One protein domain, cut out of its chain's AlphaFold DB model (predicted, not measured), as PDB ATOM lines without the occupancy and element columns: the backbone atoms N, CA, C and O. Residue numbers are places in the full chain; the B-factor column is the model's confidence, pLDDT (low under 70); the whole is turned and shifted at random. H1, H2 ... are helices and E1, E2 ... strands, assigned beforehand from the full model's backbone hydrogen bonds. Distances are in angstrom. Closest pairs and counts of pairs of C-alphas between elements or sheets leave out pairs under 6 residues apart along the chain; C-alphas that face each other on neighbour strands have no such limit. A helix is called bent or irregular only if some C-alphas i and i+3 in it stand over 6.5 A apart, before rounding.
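What this domain is: This is residues 71 to 122, 139 to 209 and 345 to 352 of the 543 residues of an uncharacterized protein of Candolleomyces aberdarensis (UniProt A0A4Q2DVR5). A strongly twisted sheet of four strands has helices over both faces: the very long H4 crosses one face slantwise beside the short H2, while H1 and H3 cover the other. H4 runs on past the sheet, and its residues 199 to 209 stick out, adding to the length of the whole. The printed part has 131 residues, with four named helices and four named strands in the order H1 H2 E1 H3 E2 E3 H4 E4, a mixed class of helices and strands. The sheet runs E1 E4 E2 E3, all antiparallel. The whole is compact, with a radius of gyration of the C-alphas of 16.0 A, yet elongated, spanning 59 by 32 by 27 A.

Where its parts are: In the sheet, E1 is residues 103 to 107, 12.7 A long; E4 is 347 to 351, 12.6 A; E2 is 143 to 150, 20.9 A; and E3 is 153 to 160, 22.6 A. H4, residues 173 to 209, measures 53.7 A, from C-alpha 173 at (-25.561, -70.182, -3.397) to C-alpha 209 at (-31.803, -17.022, 0.491). H2 is residues 89 to 95, 10.1 A, and H3 is 108 to 119, 16.5 A. H1, residues 71 to 81, is 13.0 A and begins with C-alpha 71 at (-12.201, -48.230, -14.408); it is irregular, with C-alphas 77 and 80 9.2 A apart.

How they stand to each other: E2 and E3 form a hairpin, with N 146 and O 157 2.8 A apart, within hydrogen-bond range. E2 also neighbours E4, with N 349 and O 145 at 2.9 A, and E4 neighbours E1, with N 106 and O 348 at 2.8 A. The sheet lies in three layers, helices on both its faces, with H2 and H4 on one face and H3 on the other. H4 is on the sheet at a height of 10.4 A, over E2; the closest C-alphas of the two are those of Val 143 and Phe 183, 6.5 A apart. H2, on the same face, is close to H4 but not clearly touching, at 6.7 A between the C-alphas of Tyr 91 and Tyr 194, their closest, and about perpendicular at 87 degrees. On the opposite face H3 stands up from the sheet; its closest C-alpha pair with E4 is Ala 111 and Ile 348, 5.7 A. H1 is on the same face as H3, at a height of 9.6 A. Every O i to N i+4 pair is within range in H2, H3 and H4, and 5 of 7 in H1.

The domain as a whole: The farthest C-alphas, of His 168 and Ala 209, are 59.5 A apart. Residues 123 to 138 and 210 to 344 are not printed, with gaps of 17.7 A and 34.6 A. The link from E3 to H4 is long. Mean pLDDT of the printed part is 76.6; 30 residues are under 70, among them 162 to 169.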
ATOM      1  N   VAL A  71     -10.760 -47.929 -14.425       66.06
ATOM      2  CA  VAL A  71     -12.201 -48.230 -14.408       66.06
ATOM      3  C   VAL A  71     -12.627 -49.304 -15.410       66.06
ATOM      4  O   VAL A  71     -13.459 -50.140 -15.086       66.06
ATOM      5  N   GLU A  72     -12.096 -49.290 -16.630       71.12
ATOM      6  CA  GLU A  72     -12.361 -50.316 -17.642       71.12
ATOM      7  C   GLU A  72     -11.761 -51.650 -17.201       71.12
ATOM      8  O   GLU A  72     -12.473 -52.644 -17.183       71.12
ATOM      9  N   ALA A  73     -10.524 -51.651 -16.687       70.75
ATOM     10  CA  ALA A  73      -9.917 -52.854 -16.111       70.75
ATOM     11  C   ALA A  73     -10.749 -53.418 -14.943       70.75
ATOM     12  O   ALA A  73     -10.943 -54.627 -14.833       70.75
ATOM     13  N   LEU A  74     -11.295 -52.543 -14.092       67.44
ATOM     14  CA  LEU A  74     -12.228 -52.941 -13.040       67.44
ATOM     15  C   LEU A  74     -13.504 -53.558 -13.582       67.44
ATOM     16  O   LEU A  74     -13.961 -54.564 -13.050       67.44
ATOM     17  N   ARG A  75     -14.092 -52.951 -14.611       73.06
ATOM     18  CA  ARG A  75     -15.304 -53.459 -15.251       73.06
ATOM     19  C   ARG A  75     -15.052 -54.772 -15.965       73.06
ATOM     20  O   ARG A  75     -15.931 -55.618 -15.943       73.06
ATOM     21  N   ASP A  76     -13.864 -54.985 -16.510       70.56
ATOM     22  CA  ASP A  76     -13.492 -56.249 -17.140       70.56
ATOM     23  C   ASP A  76     -13.308 -57.356 -16.091       70.56
ATOM     24  O   ASP A  76     -13.801 -58.472 -16.260       70.56
ATOM     25  N   ILE A  77     -12.660 -57.044 -14.961       66.88
ATOM     26  CA  ILE A  77     -12.403 -58.010 -13.877       66.88
ATOM     27  C   ILE A  77     -13.681 -58.317 -13.086       66.88
ATOM     28  O   ILE A  77     -13.970 -59.475 -12.750       66.88
ATOM     29  N   ALA A  78     -14.469 -57.286 -12.798       67.88
ATOM     30  CA  ALA A  78     -15.749 -57.417 -12.126       67.88
ATOM     31  C   ALA A  78     -16.851 -57.895 -13.087       67.88
ATOM     32  O   ALA A  78     -17.812 -58.513 -12.648       67.88
ATOM     33  N   GLY A  79     -16.750 -57.685 -14.397       74.56
ATOM     34  CA  GLY A  79     -17.833 -57.964 -15.344       74.56
ATOM     35  C   GLY A  79     -19.142 -57.272 -14.939       74.56
ATOM     36  O   GLY A  79     -19.160 -56.131 -14.482       74.56
ATOM     37  N   GLU A  80     -20.256 -58.003 -15.006       64.56
ATOM     38  CA  GLU A  80     -21.588 -57.538 -14.572       64.56
ATOM     39  C   GLU A  80     -21.728 -57.326 -13.045       64.56
ATOM     40  O   GLU A  80     -22.817 -57.053 -12.543       64.56
ATOM     41  N   ARG A  81     -20.643 -57.466 -12.272       68.00
ATOM     42  CA  ARG A  81     -20.648 -57.360 -10.799       68.00
ATOM     43  C   ARG A  81     -20.520 -55.919 -10.301       68.00
ATOM     44  O   ARG A  81     -20.469 -55.699  -9.094       68.00
ATOM     45  N   VAL A  82     -20.470 -54.951 -11.213       75.25
ATOM     46  CA  VAL A  82     -20.416 -53.521 -10.899       75.25
ATOM     47  C   VAL A  82     -21.828 -52.957 -10.872       75.25
ATOM     48  O   VAL A  82     -22.581 -53.096 -11.836       75.25
ATOM     49  N   ARG A  83     -22.194 -52.267  -9.787       77.81
ATOM     50  CA  ARG A  83     -23.383 -51.404  -9.794       77.81
ATOM     51  C   ARG A  83     -22.941 -49.955  -9.845       77.81
ATOM     52  O   ARG A  83     -22.279 -49.477  -8.928       77.81
ATOM     53  N   HIS A  84     -23.364 -49.255 -10.892       79.75
ATOM     54  CA  HIS A  84     -23.235 -47.805 -10.954       79.75
ATOM     55  C   HIS A  84     -24.028 -47.191  -9.810       79.75
ATOM     56  O   HIS A  84     -25.223 -47.474  -9.645       79.75
ATOM     57  N   SER A  85     -23.356 -46.378  -9.005       82.44
ATOM     58  CA  SER A  85     -24.038 -45.641  -7.957       82.44
ATOM     59  C   SER A  85     -24.867 -44.504  -8.554       82.44
ATOM     60  O   SER A  85     -24.607 -44.021  -9.659       82.44
ATOM     61  N   LYS A  86     -25.879 -44.053  -7.806       82.94
ATOM     62  CA  LYS A  86     -26.549 -42.770  -8.080       82.94
ATOM     63  C   LYS A  86     -25.887 -41.612  -7.339       82.94
ATOM     64  O   LYS A  86     -26.261 -40.459  -7.544       82.94
ATOM     65  N   CYS A  87     -24.962 -41.948  -6.451       81.81
ATOM     66  CA  CYS A  87     -24.229 -41.026  -5.625       81.81
ATOM     67  C   CYS A  87     -23.174 -40.297  -6.470       81.81
ATOM     68  O   CYS A  87     -22.391 -40.941  -7.169       81.81
ATOM     69  N   PRO A  88     -23.122 -38.962  -6.431       84.75
ATOM     70  CA  PRO A  88     -22.074 -38.214  -7.083       84.75
ATOM     71  C   PRO A  88     -20.776 -38.350  -6.262       84.75
ATOM     72  O   PRO A  88     -20.821 -38.584  -5.048       84.75
ATOM     73  N   PRO A  89     -19.611 -38.243  -6.908       83.00
ATOM     74  CA  PRO A  89     -18.320 -38.413  -6.248       83.00
ATOM     75  C   PRO A  89     -18.061 -37.383  -5.153       83.00
ATOM     76  O   PRO A  89     -17.458 -37.734  -4.144       83.00
ATOM     77  N   GLU A  90     -18.585 -36.169  -5.299       86.88
ATOM     78  CA  GLU A  90     -18.441 -35.087  -4.324       86.88
ATOM     79  C   GLU A  90     -19.067 -35.466  -2.975       86.88
ATOM     80  O   GLU A  90     -18.590 -35.051  -1.924       86.88
ATOM     81  N   TYR A  91     -20.120 -36.292  -2.975       85.44
ATOM     82  CA  TYR A  91     -20.692 -36.792  -1.726       85.44
ATOM     83  C   TYR A  91     -19.760 -37.788  -1.040       85.44
ATOM     84  O   TYR A  91     -19.584 -37.706   0.172       85.44
ATOM     85  N   LEU A  92     -19.140 -38.703  -1.796       83.12
ATOM     86  CA  LEU A  92     -18.176 -39.640  -1.218       83.12
ATOM     87  C   LEU A  92     -16.949 -38.920  -0.654       83.12
ATOM     88  O   LEU A  92     -16.442 -39.299   0.394       83.12
ATOM     89  N   GLU A  93     -16.507 -37.851  -1.311       83.31
ATOM     90  CA  GLU A  93     -15.452 -36.980  -0.791       83.31
ATOM     91  C   GLU A  93     -15.894 -36.188   0.440       83.31
ATOM     92  O   GLU A  93     -15.092 -35.970   1.338       83.31
ATOM     93  N   ALA A  94     -17.161 -35.778   0.521       83.69
ATOM     94  CA  ALA A  94     -17.689 -35.056   1.677       83.69
ATOM     95  C   ALA A  94     -17.883 -35.952   2.911       83.69
ATOM     96  O   ALA A  94     -17.793 -35.462   4.038       83.69
ATOM     97  N   ILE A  95     -18.146 -37.249   2.715       81.12
ATOM     98  CA  ILE A  95     -18.171 -38.229   3.812       81.12
ATOM     99  C   ILE A  95     -16.781 -38.785   4.127       81.12
ATOM    100  O   ILE A  95     -16.584 -39.259   5.232       81.12
ATOM    101  N   ALA A  96     -15.815 -38.699   3.206       76.81
ATOM    102  CA  ALA A  96     -14.441 -39.152   3.425       76.81
ATOM    103  C   ALA A  96     -13.770 -38.620   4.708       76.81
ATOM    104  O   ALA A  96     -13.086 -39.392   5.372       76.81
ATOM    105  N   PRO A  97     -13.931 -37.339   5.087       77.69
ATOM    106  CA  PRO A  97     -13.382 -36.826   6.338       77.69
ATOM    107  C   PRO A  97     -14.262 -37.128   7.557       77.69
ATOM    108  O   PRO A  97     -13.877 -36.781   8.670       77.69
ATOM    109  N   ARG A  98     -15.461 -37.700   7.381       79.12
ATOM    110  CA  ARG A  98     -16.284 -38.110   8.517       79.12
ATOM    111  C   ARG A  98     -15.714 -39.414   9.043       79.12
ATOM    112  O   ARG A  98     -15.760 -40.432   8.361       79.12
ATOM    113  N   GLU A  99     -15.198 -39.368  10.263       74.31
ATOM    114  CA  GLU A  99     -14.903 -40.554  11.064       74.31
ATOM    115  C   GLU A  99     -16.236 -41.206  11.473       74.31
ATOM    116  O   GLU A  99     -16.671 -41.126  12.617       74.31
ATOM    117  N   ASP A 100     -16.952 -41.768  10.497       74.50
ATOM    118  CA  ASP A 100     -18.129 -42.588  10.743       74.50
ATOM    119  C   ASP A 100     -17.654 -44.017  11.026       74.50
ATOM    120  O   ASP A 100     -17.080 -44.675  10.163       74.50
ATOM    121  N   GLU A 101     -17.973 -44.531  12.213       72.06
ATOM    122  CA  GLU A 101     -17.643 -45.886  12.702       72.06
ATOM    123  C   GLU A 101     -18.035 -47.022  11.721       72.06
ATOM    124  O   GLU A 101     -17.557 -48.153  11.790       72.06
ATOM    125  N   GLN A 102     -18.939 -46.732  10.783       68.12
ATOM    126  CA  GLN A 102     -19.504 -47.687   9.825       68.12
ATOM    127  C   GLN A 102     -18.826 -47.651   8.448       68.12
ATOM    128  O   GLN A 102     -19.120 -48.492   7.587       68.12
ATOM    129  N   VAL A 103     -17.964 -46.662   8.207       70.94
ATOM    130  CA  VAL A 103     -17.396 -46.367   6.895       70.94
ATOM    131  C   VAL A 103     -15.902 -46.118   7.039       70.94
ATOM    132  O   VAL A 103     -15.480 -45.131   7.625       70.94
ATOM    133  N   ASN A 104     -15.083 -46.991   6.454       77.31
ATOM    134  CA  ASN A 104     -13.638 -46.789   6.430       77.31
ATOM    135  C   ASN A 104     -13.210 -46.300   5.049       77.31
ATOM    136  O   ASN A 104     -13.351 -47.008   4.051       77.31
ATOM    137  N   ILE A 105     -12.709 -45.071   4.985       75.19
ATOM    138  CA  ILE A 105     -12.272 -44.455   3.741       75.19
ATOM    139  C   ILE A 105     -10.768 -44.636   3.569       75.19
ATOM    140  O   ILE A 105      -9.960 -44.064   4.290       75.19
ATOM    141  N   ILE A 106     -10.403 -45.381   2.533       77.75
ATOM    142  CA  ILE A 106      -9.032 -45.561   2.078       77.75
ATOM    143  C   ILE A 106      -8.809 -44.636   0.877       77.75
ATOM    144  O   ILE A 106      -9.549 -44.680  -0.109       77.75
ATOM    145  N   SER A 107      -7.778 -43.792   0.927       77.50
ATOM    146  CA  SER A 107      -7.461 -42.844  -0.148       77.50
ATOM    147  C   SER A 107      -5.997 -42.927  -0.591       77.50
ATOM    148  O   SER A 107      -5.130 -43.438   0.118       77.50
ATOM    149  N   GLY A 108      -5.713 -42.458  -1.809       77.44
ATOM    150  CA  GLY A 108      -4.345 -42.304  -2.309       77.44
ATOM    151  C   GLY A 108      -3.594 -43.627  -2.489       77.44
ATOM    152  O   GLY A 108      -4.088 -44.564  -3.122       77.44
ATOM    153  N   ASN A 109      -2.371 -43.700  -1.957       74.69
ATOM    154  CA  ASN A 109      -1.494 -44.858  -2.147       74.69
ATOM    155  C   ASN A 109      -2.067 -46.125  -1.502       74.69
ATOM    156  O   ASN A 109      -1.937 -47.203  -2.078       74.69
ATOM    157  N   GLU A 110      -2.753 -46.008  -0.367       76.06
ATOM    158  CA  GLU A 110      -3.390 -47.149   0.299       76.06
ATOM    159  C   GLU A 110      -4.531 -47.731  -0.536       76.06
ATOM    160  O   GLU A 110      -4.673 -48.946  -0.657       76.06
ATOM    161  N   ALA A 111      -5.305 -46.863  -1.192       75.88
ATOM    162  CA  ALA A 111      -6.351 -47.297  -2.103       75.88
ATOM    163  C   ALA A 111      -5.734 -48.043  -3.289       75.88
ATOM    164  O   ALA A 111      -6.216 -49.103  -3.676       75.88
ATOM    165  N   SER A 112      -4.622 -47.534  -3.828       69.69
ATOM    166  CA  SER A 112      -3.916 -48.181  -4.935       69.69
ATOM    167  C   SER A 112      -3.326 -49.546  -4.553       69.69
ATOM    168  O   SER A 112      -3.438 -50.493  -5.329       69.69
ATOM    169  N   THR A 113      -2.756 -49.698  -3.353       76.44
ATOM    170  CA  THR A 113      -2.193 -50.980  -2.900       76.44
ATOM    171  C   THR A 113      -3.295 -51.980  -2.584       76.44
ATOM    172  O   THR A 113      -3.187 -53.140  -2.983       76.44
ATOM    173  N   PHE A 114      -4.387 -51.536  -1.954       75.38
ATOM    174  CA  PHE A 114      -5.585 -52.349  -1.758       75.38
ATOM    175  C   PHE A 114      -6.133 -52.838  -3.100       75.38
ATOM    176  O   PHE A 114      -6.433 -54.016  -3.268       75.38
ATOM    177  N   PHE A 115      -6.196 -51.943  -4.079       72.00
ATOM    178  CA  PHE A 115      -6.692 -52.223  -5.414       72.00
ATOM    179  C   PHE A 115      -5.826 -53.222  -6.180       72.00
ATOM    180  O   PHE A 115      -6.346 -54.192  -6.725       72.00
ATOM    181  N   VAL A 116      -4.506 -53.028  -6.189       72.81
ATOM    182  CA  VAL A 116      -3.566 -53.967  -6.814       72.81
ATOM    183  C   VAL A 116      -3.620 -55.319  -6.111       72.81
ATOM    184  O   VAL A 116      -3.611 -56.344  -6.776       72.81
ATOM    185  N   LYS A 117      -3.755 -55.348  -4.782       73.38
ATOM    186  CA  LYS A 117      -3.926 -56.590  -4.019       73.38
ATOM    187  C   LYS A 117      -5.256 -57.286  -4.330       73.38
ATOM    188  O   LYS A 117      -5.303 -58.512  -4.375       73.38
ATOM    189  N   PHE A 118      -6.319 -56.519  -4.561       68.31
ATOM    190  CA  PHE A 118      -7.649 -57.029  -4.892       68.31
ATOM    191  C   PHE A 118      -7.729 -57.577  -6.323       68.31
ATOM    192  O   PHE A 118      -8.203 -58.691  -6.537       68.31
ATOM    193  N   LEU A 119      -7.245 -56.814  -7.306       68.00
ATOM    194  CA  LEU A 119      -7.250 -57.210  -8.718       68.00
ATOM    195  C   LEU A 119      -6.133 -58.185  -9.069       68.00
ATOM    196  O   LEU A 119      -6.233 -58.903 -10.061       68.00
ATOM    197  N   GLY A 120      -5.067 -58.181  -8.273       60.69
ATOM    198  CA  GLY A 120      -3.778 -58.753  -8.614       60.69
ATOM    199  C   GLY A 120      -3.778 -60.243  -8.861       60.69
ATOM    200  O   GLY A 120      -2.790 -60.693  -9.418       60.69
ATOM    201  N   GLY A 121      -4.827 -60.994  -8.497       54.28
ATOM    202  CA  GLY A 121      -5.073 -62.369  -8.960       54.28
ATOM    203  C   GLY A 121      -3.976 -63.409  -8.669       54.28
ATOM    204  O   GLY A 121      -4.223 -64.596  -8.834       54.28
ATOM    205  N   GLY A 122      -2.805 -62.990  -8.194       45.59
ATOM    206  CA  GLY A 122      -1.686 -63.767  -7.701       45.59
ATOM    207  C   GLY A 122      -1.837 -63.906  -6.201       45.59
ATOM    208  O   GLY A 122      -1.018 -63.438  -5.420       45.59
ATOM    209  N   SER A 139     -14.773 -65.065   5.828       52.84
ATOM    210  CA  SER A 139     -14.406 -64.275   4.662       52.84
ATOM    211  C   SER A 139     -15.438 -63.176   4.456       52.84
ATOM    212  O   SER A 139     -16.368 -63.345   3.679       52.84
ATOM    213  N   GLN A 140     -15.282 -62.070   5.184       60.91
ATOM    214  CA  GLN A 140     -16.223 -60.981   5.168       60.91
ATOM    215  C   GLN A 140     -16.221 -60.446   3.754       60.91
ATOM    216  O   GLN A 140     -15.209 -60.023   3.192       60.91
ATOM    217  N   ALA A 141     -17.393 -60.570   3.171       65.75
ATOM    218  CA  ALA A 141     -17.814 -59.850   2.011       65.75
ATOM    219  C   ALA A 141     -17.558 -58.359   2.239       65.75
ATOM    220  O   ALA A 141     -18.218 -57.723   3.055       65.75
ATOM    221  N   ILE A 142     -16.573 -57.808   1.538       68.81
ATOM    222  CA  ILE A 142     -16.269 -56.383   1.605       68.81
ATOM    223  C   ILE A 142     -16.987 -55.723   0.435       68.81
ATOM    224  O   ILE A 142     -16.830 -56.118  -0.725       68.81
ATOM    225  N   VAL A 143     -17.784 -54.711   0.756       72.25
ATOM    226  CA  VAL A 143     -18.362 -53.796  -0.224       72.25
ATOM    227  C   VAL A 143     -17.511 -52.547  -0.229       72.25
ATOM    228  O   VAL A 143     -17.242 -51.981   0.830       72.25
ATOM    229  N   PHE A 144     -17.098 -52.109  -1.413       79.00
ATOM    230  CA  PHE A 144     -16.357 -50.867  -1.531       79.00
ATOM    231  C   PHE A 144     -16.839 -50.001  -2.688       79.00
ATOM    232  O   PHE A 144     -17.153 -50.493  -3.771       79.00
ATOM    233  N   ALA A 145     -16.927 -48.695  -2.448       81.81
ATOM    234  CA  ALA A 145     -17.223 -47.714  -3.482       81.81
ATOM    235  C   ALA A 145     -15.914 -47.152  -4.032       81.81
ATOM    236  O   ALA A 145     -15.054 -46.740  -3.256       81.81
ATOM    237  N   VAL A 146     -15.770 -47.124  -5.355       81.62
ATOM    238  CA  VAL A 146     -14.610 -46.542  -6.032       81.62
ATOM    239  C   VAL A 146     -15.056 -45.286  -6.755       81.62
ATOM    240  O   VAL A 146     -15.959 -45.336  -7.593       81.62
ATOM    241  N   THR A 147     -14.392 -44.168  -6.466       80.44
ATOM    242  CA  THR A 147     -14.495 -42.982  -7.320       80.44
ATOM    243  C   THR A 147     -13.437 -43.050  -8.409       80.44
ATOM    244  O   THR A 147     -12.263 -43.310  -8.138       80.44
ATOM    245  N   ALA A 148     -13.845 -42.850  -9.658       79.50
ATOM    246  CA  ALA A 148     -12.916 -42.854 -10.769       79.50
ATOM    247  C   ALA A 148     -13.364 -41.949 -11.913       79.50
ATOM    248  O   ALA A 148     -14.541 -41.631 -12.063       79.50
ATOM    249  N   TRP A 149     -12.404 -41.523 -12.726       78.88
ATOM    250  CA  TRP A 149     -12.650 -40.648 -13.863       78.88
ATOM    251  C   TRP A 149     -13.001 -41.464 -15.108       78.88
ATOM    252  O   TRP A 149     -12.229 -42.318 -15.545       78.88
ATOM    253  N   ASN A 150     -14.159 -41.179 -15.698       79.94
ATOM    254  CA  ASN A 150     -14.636 -41.767 -16.938       79.94
ATOM    255  C   ASN A 150     -14.986 -40.659 -17.945       79.94
ATOM    256  O   ASN A 150     -15.948 -39.924 -17.740       79.94
ATOM    257  N   HIS A 151     -14.207 -40.534 -19.026       80.75
ATOM    258  CA  HIS A 151     -14.386 -39.496 -20.060       80.75
ATOM    259  C   HIS A 151     -14.610 -38.089 -19.470       80.75
ATOM    260  O   HIS A 151     -15.637 -37.462 -19.720       80.75
ATOM    261  N   ASP A 152     -13.672 -37.634 -18.634       82.06
ATOM    262  CA  ASP A 152     -13.684 -36.312 -17.980       82.06
ATOM    263  C   ASP A 152     -14.829 -36.096 -16.978       82.06
ATOM    264  O   ASP A 152     -15.020 -34.999 -16.458       82.06
ATOM    265  N   ARG A 153     -15.584 -37.152 -16.660       79.94
ATOM    266  CA  ARG A 153     -16.592 -37.150 -15.602       79.94
ATOM    267  C   ARG A 153     -16.160 -38.072 -14.487       79.94
ATOM    268  O   ARG A 153     -15.881 -39.247 -14.716       79.94
ATOM    269  N   LYS A 154     -16.143 -37.563 -13.263       81.62
ATOM    270  CA  LYS A 154     -15.919 -38.399 -12.092       81.62
ATOM    271  C   LYS A 154     -17.203 -39.190 -11.804       81.62
ATOM    272  O   LYS A 154     -18.292 -38.626 -11.718       81.62
ATOM    273  N   CYS A 155     -17.092 -40.509 -11.744       80.94
ATOM    274  CA  CYS A 155     -18.189 -41.424 -11.463       80.94
ATOM    275  C   CYS A 155     -17.863 -42.290 -10.250       80.94
ATOM    276  O   CYS A 155     -16.699 -42.486  -9.897       80.94
ATOM    277  N   VAL A 156     -18.911 -42.813  -9.625       85.06
ATOM    278  CA  VAL A 156     -18.807 -43.682  -8.458       85.06
ATOM    279  C   VAL A 156     -19.427 -45.029  -8.790       85.06
ATOM    280  O   VAL A 156     -20.613 -45.113  -9.122       85.06
ATOM    281  N   ASP A 157     -18.624 -46.078  -8.667       84.81
ATOM    282  CA  ASP A 157     -19.016 -47.457  -8.935       84.81
ATOM    283  C   ASP A 157     -18.882 -48.280  -7.642       84.81
ATOM    284  O   ASP A 157     -17.880 -48.180  -6.932       84.81
ATOM    285  N   TYR A 158     -19.902 -49.078  -7.312       83.88
ATOM    286  CA  TYR A 158     -19.877 -49.987  -6.166       83.88
ATOM    287  C   TYR A 158     -19.386 -51.374  -6.596       83.88
ATOM    288  O   TYR A 158     -19.919 -51.958  -7.548       83.88
ATOM    289  N   TYR A 159     -18.423 -51.913  -5.851       79.25
ATOM    290  CA  TYR A 159     -17.792 -53.214  -6.064       79.25
ATOM    291  C   TYR A 159     -17.968 -54.117  -4.838       79.25
ATOM    292  O   TYR A 159     -18.127 -53.650  -3.709       79.25
ATOM    293  N   MET A 160     -17.936 -55.428  -5.076       79.94
ATOM    294  CA  MET A 160     -18.066 -56.471  -4.058       79.94
ATOM    295  C   MET A 160     -16.947 -57.506  -4.211       79.94
ATOM    296  O   MET A 160     -16.613 -57.890  -5.335       79.94
ATOM    297  N   THR A 161     -16.364 -57.964  -3.100       70.25
ATOM    298  CA  THR A 161     -15.164 -58.821  -3.137       70.25
ATOM    299  C   THR A 161     -15.428 -60.319  -3.321       70.25
ATOM    300  O   THR A 161     -14.536 -61.027  -3.782       70.25
ATOM    301  N   TRP A 162     -16.619 -60.829  -2.989       69.94
ATOM    302  CA  TRP A 162     -16.904 -62.278  -2.954       69.94
ATOM    303  C   TRP A 162     -17.292 -62.872  -4.306       69.94
ATOM    304  O   TRP A 162     -17.099 -64.064  -4.537       69.94
ATOM    305  N   ARG A 163     -17.806 -62.064  -5.241       63.28
ATOM    306  CA  ARG A 163     -18.004 -62.516  -6.619       63.28
ATOM    307  C   ARG A 163     -16.671 -62.418  -7.365       63.28
ATOM    308  O   ARG A 163     -16.446 -61.508  -8.156       63.28
ATOM    309  N   GLY A 164     -15.779 -63.366  -7.121       57.91
ATOM    310  CA  GLY A 164     -14.565 -63.607  -7.895       57.91
ATOM    311  C   GLY A 164     -14.530 -65.077  -8.280       57.91
ATOM    312  O   GLY A 164     -14.899 -65.918  -7.469       57.91
ATOM    313  N   LYS A 165     -14.095 -65.418  -9.498       51.62
ATOM    314  CA  LYS A 165     -13.809 -66.817  -9.861       51.62
ATOM    315  C   LYS A 165     -12.531 -67.272  -9.144       51.62
ATOM    316  O   LYS A 165     -11.557 -67.629  -9.804       51.62
ATOM    317  N   SER A 166     -12.472 -67.205  -7.816       52.38
ATOM    318  CA  SER A 166     -11.441 -67.952  -7.116       52.38
ATOM    319  C   SER A 166     -11.848 -69.413  -7.274       52.38
ATOM    320  O   SER A 166     -12.859 -69.866  -6.751       52.38
ATOM    321  N   LYS A 167     -11.079 -70.162  -8.068       58.16
ATOM    322  CA  LYS A 167     -11.290 -71.605  -8.284       58.16
ATOM    323  C   LYS A 167     -11.292 -72.417  -6.977       58.16
ATOM    324  O   LYS A 167     -11.545 -73.612  -7.008       58.16
ATOM    325  N   HIS A 168     -10.967 -71.779  -5.857       54.19
ATOM    326  CA  HIS A 168     -10.732 -72.402  -4.568       54.19
ATOM    327  C   HIS A 168     -11.903 -72.306  -3.587       54.19
ATOM    328  O   HIS A 168     -11.894 -73.055  -2.618       54.19
ATOM    329  N   PHE A 169     -12.897 -71.435  -3.805       63.47
ATOM    330  CA  PHE A 169     -14.013 -71.289  -2.866       63.47
ATOM    331  C   PHE A 169     -15.341 -71.123  -3.604       63.47
ATOM    332  O   PHE A 169     -15.778 -70.012  -3.902       63.47
ATOM    333  N   GLU A 170     -16.003 -72.246  -3.875       76.00
ATOM    334  CA  GLU A 170     -17.428 -72.242  -4.200       76.00
ATOM    335  C   GLU A 170     -18.205 -71.967  -2.908       76.00
ATOM    336  O   GLU A 170     -18.439 -72.862  -2.095       76.00
ATOM    337  N   LEU A 171     -18.550 -70.698  -2.678       78.44
ATOM    338  CA  LEU A 171     -19.493 -70.339  -1.623       78.44
ATOM    339  C   LEU A 171     -20.865 -70.948  -1.955       78.44
ATOM    340  O   LEU A 171     -21.273 -70.924  -3.122       78.44
ATOM    341  N   PRO A 172     -21.605 -71.465  -0.960       85.44
ATOM    342  CA  PRO A 172     -22.953 -71.956  -1.189       85.44
ATOM    343  C   PRO A 172     -23.839 -70.831  -1.737       85.44
ATOM    344  O   PRO A 172     -23.780 -69.688  -1.281       85.44
ATOM    345  N   GLU A 173     -24.702 -71.155  -2.702       84.00
ATOM    346  CA  GLU A 173     -25.561 -70.182  -3.397       84.00
ATOM    347  C   GLU A 173     -26.412 -69.340  -2.428       84.00
ATOM    348  O   GLU A 173     -26.634 -68.148  -2.649       84.00
ATOM    349  N   GLN A 174     -26.829 -69.934  -1.306       85.56
ATOM    350  CA  GLN A 174     -27.568 -69.245  -0.249       85.56
ATOM    351  C   GLN A 174     -26.748 -68.127   0.413       85.56
ATOM    352  O   GLN A 174     -27.286 -67.055   0.691       85.56
ATOM    353  N   GLU A 175     -25.458 -68.357   0.647       83.00
ATOM    354  CA  GLU A 175     -24.556 -67.353   1.209       83.00
ATOM    355  C   GLU A 175     -24.284 -66.259   0.180       83.00
ATOM    356  O   GLU A 175     -24.430 -65.081   0.492       83.00
ATOM    357  N   VAL A 176     -24.040 -66.625  -1.084       82.25
ATOM    358  CA  VAL A 176     -23.897 -65.651  -2.181       82.25
ATOM    359  C   VAL A 176     -25.133 -64.753  -2.293       82.25
ATOM    360  O   VAL A 176     -24.997 -63.537  -2.423       82.25
ATOM    361  N   SER A 177     -26.339 -65.319  -2.190       84.75
ATOM    362  CA  SER A 177     -27.579 -64.537  -2.202       84.75
ATOM    363  C   SER A 177     -27.698 -63.613  -0.987       84.75
ATOM    364  O   SER A 177     -28.141 -62.475  -1.138       84.75
ATOM    365  N   ALA A 178     -27.313 -64.074   0.207       83.00
ATOM    366  CA  ALA A 178     -27.341 -63.256   1.419       83.00
ATOM    367  C   ALA A 178     -26.385 -62.057   1.309       83.00
ATOM    368  O   ALA A 178     -26.764 -60.931   1.639       83.00
ATOM    369  N   LEU A 179     -25.189 -62.292   0.769       81.25
ATOM    370  CA  LEU A 179     -24.192 -61.259   0.515       81.25
ATOM    371  C   LEU A 179     -24.656 -60.275  -0.567       81.25
ATOM    372  O   LEU A 179     -24.543 -59.062  -0.396       81.25
ATOM    373  N   ASP A 180     -25.247 -60.764  -1.660       81.88
ATOM    374  CA  ASP A 180     -25.813 -59.913  -2.713       81.88
ATOM    375  C   ASP A 180     -26.952 -59.019  -2.175       81.88
ATOM    376  O   ASP A 180     -27.086 -57.856  -2.579       81.88
ATOM    377  N   ASP A 181     -27.774 -59.523  -1.254       85.38
ATOM    378  CA  ASP A 181     -28.832 -58.741  -0.609       85.38
ATOM    379  C   ASP A 181     -28.282 -57.710   0.378       85.38
ATOM    380  O   ASP A 181     -28.787 -56.582   0.431       85.38
ATOM    381  N   GLU A 182     -27.225 -58.047   1.115       81.50
ATOM    382  CA  GLU A 182     -26.497 -57.102   1.961       81.50
ATOM    383  C   GLU A 182     -25.850 -55.993   1.128       81.50
ATOM    384  O   GLU A 182     -26.064 -54.813   1.404       81.50
ATOM    385  N   PHE A 183     -25.195 -56.339   0.022       83.12
ATOM    386  CA  PHE A 183     -24.668 -55.370  -0.934       83.12
ATOM    387  C   PHE A 183     -25.745 -54.417  -1.448       83.12
ATOM    388  O   PHE A 183     -25.570 -53.196  -1.454       83.12
ATOM    389  N   ARG A 184     -26.897 -54.952  -1.874       85.25
ATOM    390  CA  ARG A 184     -28.018 -54.116  -2.325       85.25
ATOM    391  C   ARG A 184     -28.526 -53.217  -1.206       85.25
ATOM    392  O   ARG A 184     -28.921 -52.090  -1.506       85.25
ATOM    393  N   ARG A 185     -28.552 -53.700   0.040       85.50
ATOM    394  CA  ARG A 185     -28.970 -52.933   1.221       85.50
ATOM    395  C   ARG A 185     -28.015 -51.770   1.476       85.50
ATOM    396  O   ARG A 185     -28.485 -50.640   1.555       85.50
ATOM    397  N   VAL A 186     -26.709 -52.033   1.507       81.38
ATOM    398  CA  VAL A 186     -25.654 -51.027   1.709       81.38
ATOM    399  C   VAL A 186     -25.664 -49.989   0.587       81.38
ATOM    400  O   VAL A 186     -25.777 -48.797   0.855       81.38
ATOM    401  N   ALA A 187     -25.673 -50.418  -0.677       83.88
ATOM    402  CA  ALA A 187     -25.712 -49.497  -1.815       83.88
ATOM    403  C   ALA A 187     -26.968 -48.602  -1.800       83.88
ATOM    404  O   ALA A 187     -26.887 -47.403  -2.055       83.88
ATOM    405  N   ARG A 188     -28.143 -49.162  -1.459       87.31
ATOM    406  CA  ARG A 188     -29.382 -48.372  -1.311       87.31
ATOM    407  C   ARG A 188     -29.308 -47.398  -0.144       87.31
ATOM    408  O   ARG A 188     -29.873 -46.315  -0.249       87.31
ATOM    409  N   ARG A 189     -28.671 -47.788   0.961       86.12
ATOM    410  CA  ARG A 189     -28.483 -46.929   2.129       86.12
ATOM    411  C   ARG A 189     -27.659 -45.698   1.758       86.12
ATOM    412  O   ARG A 189     -28.149 -44.598   1.948       86.12
ATOM    413  N   ILE A 190     -26.518 -45.881   1.097       84.00
ATOM    414  CA  ILE A 190     -25.663 -44.770   0.643       84.00
ATOM    415  C   ILE A 190     -26.406 -43.861  -0.337       84.00
ATOM    416  O   ILE A 190     -26.383 -42.643  -0.191       84.00
ATOM    417  N   ASP A 191     -27.121 -44.438  -1.308       85.94
ATOM    418  CA  ASP A 191     -27.921 -43.653  -2.253       85.94
ATOM    419  C   ASP A 191     -29.032 -42.848  -1.537       85.94
ATOM    420  O   ASP A 191     -29.356 -41.727  -1.944       85.94
ATOM    421  N   ASN A 192     -29.629 -43.400  -0.473       89.19
ATOM    422  CA  ASN A 192     -30.632 -42.711   0.342       89.19
ATOM    423  C   ASN A 192     -30.014 -41.610   1.208       89.19
ATOM    424  O   ASN A 192     -30.592 -40.526   1.291       89.19
ATOM    425  N   ASP A 193     -28.853 -41.863   1.807       86.31
ATOM    426  CA  ASP A 193     -28.127 -40.891   2.624       86.31
ATOM    427  C   ASP A 193     -27.668 -39.713   1.755       86.31
ATOM    428  O   ASP A 193     -27.886 -38.556   2.113       86.31
ATOM    429  N   TYR A 194     -27.185 -39.987   0.536       87.50
ATOM    430  CA  TYR A 194     -26.921 -38.952  -0.461       87.50
ATOM    431  C   TYR A 194     -28.183 -38.148  -0.802       87.50
ATOM    432  O   TYR A 194     -28.155 -36.915  -0.849       87.50
ATOM    433  N   LYS A 195     -29.321 -38.817  -1.021       89.50
ATOM    434  CA  LYS A 195     -30.585 -38.125  -1.297       89.50
ATOM    435  C   LYS A 195     -30.992 -37.221  -0.129       89.50
ATOM    436  O   LYS A 195     -31.432 -36.098  -0.370       89.50
ATOM    437  N   ALA A 196     -30.831 -37.682   1.109       88.44
ATOM    438  CA  ALA A 196     -31.109 -36.898   2.307       88.44
ATOM    439  C   ALA A 196     -30.162 -35.696   2.425       88.44
ATOM    440  O   ALA A 196     -30.625 -34.577   2.650       88.44
ATOM    441  N   PHE A 197     -28.864 -35.900   2.188       85.50
ATOM    442  CA  PHE A 197     -27.858 -34.840   2.165       85.50
ATOM    443  C   PHE A 197     -28.178 -33.772   1.118       85.50
ATOM    444  O   PHE A 197     -28.151 -32.579   1.418       85.50
ATOM    445  N   ARG A 198     -28.564 -34.188  -0.092       89.75
ATOM    446  CA  ARG A 198     -28.973 -33.268  -1.155       89.75
ATOM    447  C   ARG A 198     -30.195 -32.446  -0.752       89.75
ATOM    448  O   ARG A 198     -30.175 -31.231  -0.896       89.75
ATOM    449  N   MET A 199     -31.233 -33.085  -0.209       89.88
ATOM    450  CA  MET A 199     -32.421 -32.358   0.249       89.88
ATOM    451  C   MET A 199     -32.068 -31.373   1.369       89.88
ATOM    452  O   MET A 199     -32.517 -30.232   1.335       89.88
ATOM    453  N   ALA A 200     -31.230 -31.773   2.329       88.88
ATOM    454  CA  ALA A 200     -30.766 -30.890   3.398       88.88
ATOM    455  C   ALA A 200     -29.975 -29.683   2.861       88.88
ATOM    456  O   ALA A 200     -30.172 -28.567   3.342       88.88
ATOM    457  N   SER A 201     -29.135 -29.888   1.843       86.88
ATOM    458  CA  SER A 201     -28.401 -28.816   1.163       86.88
ATOM    459  C   SER A 201     -29.349 -27.832   0.467       86.88
ATOM    460  O   SER A 201     -29.222 -26.624   0.668       86.88
ATOM    461  N   ASP A 202     -30.359 -28.333  -0.250       89.12
ATOM    462  CA  ASP A 202     -31.375 -27.495  -0.900       89.12
ATOM    463  C   ASP A 202     -32.155 -26.658   0.137       89.12
ATOM    464  O   ASP A 202     -32.373 -25.460  -0.058       89.12
ATOM    465  N   TYR A 203     -32.519 -27.245   1.286       91.44
ATOM    466  CA  TYR A 203     -33.170 -26.516   2.383       91.44
ATOM    467  C   TYR A 203     -32.263 -25.460   3.021       91.44
ATOM    468  O   TYR A 203     -32.737 -24.371   3.349       91.44
ATOM    469  N   ALA A 204     -30.974 -25.756   3.202       88.56
ATOM    470  CA  ALA A 204     -30.010 -24.792   3.724       88.56
ATOM    471  C   ALA A 204     -29.855 -23.597   2.771       88.56
ATOM    472  O   ALA A 204     -29.861 -22.452   3.223       88.56
ATOM    473  N   LEU A 205     -29.814 -23.853   1.460       88.88
ATOM    474  CA  LEU A 205     -29.742 -22.812   0.438       88.88
ATOM    475  C   LEU A 205     -31.011 -21.948   0.413       88.88
ATOM    476  O   LEU A 205     -30.924 -20.722   0.384       88.88
ATOM    477  N   MET A 206     -32.195 -22.565   0.500       88.69
ATOM    478  CA  MET A 206     -33.459 -21.827   0.605       88.69
ATOM    479  C   MET A 206     -33.540 -20.986   1.882       88.69
ATOM    480  O   MET A 206     -34.065 -19.874   1.854       88.69
ATOM    481  N   ARG A 207     -33.014 -21.489   3.004       88.44
ATOM    482  CA  ARG A 207     -32.978 -20.749   4.269       88.44
ATOM    483  C   ARG A 207     -32.019 -19.562   4.205       88.44
ATOM    484  O   ARG A 207     -32.388 -18.485   4.662       88.44
ATOM    485  N   ALA A 208     -30.839 -19.741   3.613       86.19
ATOM    486  CA  ALA A 208     -29.882 -18.659   3.400       86.19
ATOM    487  C   ALA A 208     -30.463 -17.572   2.480       86.19
ATOM    488  O   ALA A 208     -30.388 -16.391   2.801       86.19
ATOM    489  N   ALA A 209     -31.141 -17.963   1.395       84.81
ATOM    490  CA  ALA A 209     -31.803 -17.022   0.491       84.81
ATOM    491  C   ALA A 209     -33.004 -16.290   1.129       84.81
ATOM    492  O   ALA A 209     -33.380 -15.215   0.671       84.81
ATOM    493  N   GLN A 345      -6.511 -39.938  -8.049       55.16
ATOM    494  CA  GLN A 345      -6.960 -40.020  -6.669       55.16
ATOM    495  C   GLN A 345      -8.122 -40.997  -6.682       55.16
ATOM    496  O   GLN A 345      -9.273 -40.635  -6.916       55.16
ATOM    497  N   PHE A 346      -7.785 -42.269  -6.519       54.16
ATOM    498  CA  PHE A 346      -8.758 -43.301  -6.252       54.16
ATOM    499  C   PHE A 346      -9.130 -43.191  -4.776       54.16
ATOM    500  O   PHE A 346      -8.273 -43.211  -3.891       54.16
ATOM    501  N   LEU A 347     -10.424 -43.032  -4.535       67.81
ATOM    502  CA  LEU A 347     -11.024 -43.107  -3.211       67.81
ATOM    503  C   LEU A 347     -11.748 -44.447  -3.129       67.81
ATOM    504  O   LEU A 347     -12.606 -44.710  -3.978       67.81
ATOM    505  N   ILE A 348     -11.387 -45.271  -2.151       73.75
ATOM    506  CA  ILE A 348     -12.023 -46.552  -1.851       73.75
ATOM    507  C   ILE A 348     -12.715 -46.415  -0.504       73.75
ATOM    508  O   ILE A 348     -12.072 -46.296   0.529       73.75
ATOM    509  N   VAL A 349     -14.038 -46.451  -0.508       71.94
ATOM    510  CA  VAL A 349     -14.837 -46.392   0.716       71.94
ATOM    511  C   VAL A 349     -15.267 -47.809   1.067       71.94
ATOM    512  O   VAL A 349     -16.121 -48.359   0.375       71.94
ATOM    513  N   LEU A 350     -14.660 -48.410   2.091       73.12
ATOM    514  CA  LEU A 350     -15.053 -49.699   2.654       73.12
ATOM    515  C   LEU A 350     -16.294 -49.520   3.529       73.12
ATOM    516  O   LEU A 350     -16.325 -48.677   4.424       73.12
ATOM    517  N   LEU A 351     -17.315 -50.332   3.280       61.50
ATOM    518  CA  LEU A 351     -18.612 -50.220   3.938       61.50
ATOM    519  C   LEU A 351     -18.883 -51.504   4.715       61.50
ATOM    520  O   LEU A 351     -18.935 -52.580   4.117       61.50
ATOM    521  N   GLY A 352     -19.070 -51.398   6.031       55.06
ATOM    522  CA  GLY A 352     -19.370 -52.558   6.863       55.06
ATOM    523  C   GLY A 352     -19.996 -52.181   8.199       55.06
ATOM    524  O   GLY A 352     -19.388 -51.477   8.997       55.06
TER     525      GLY A 352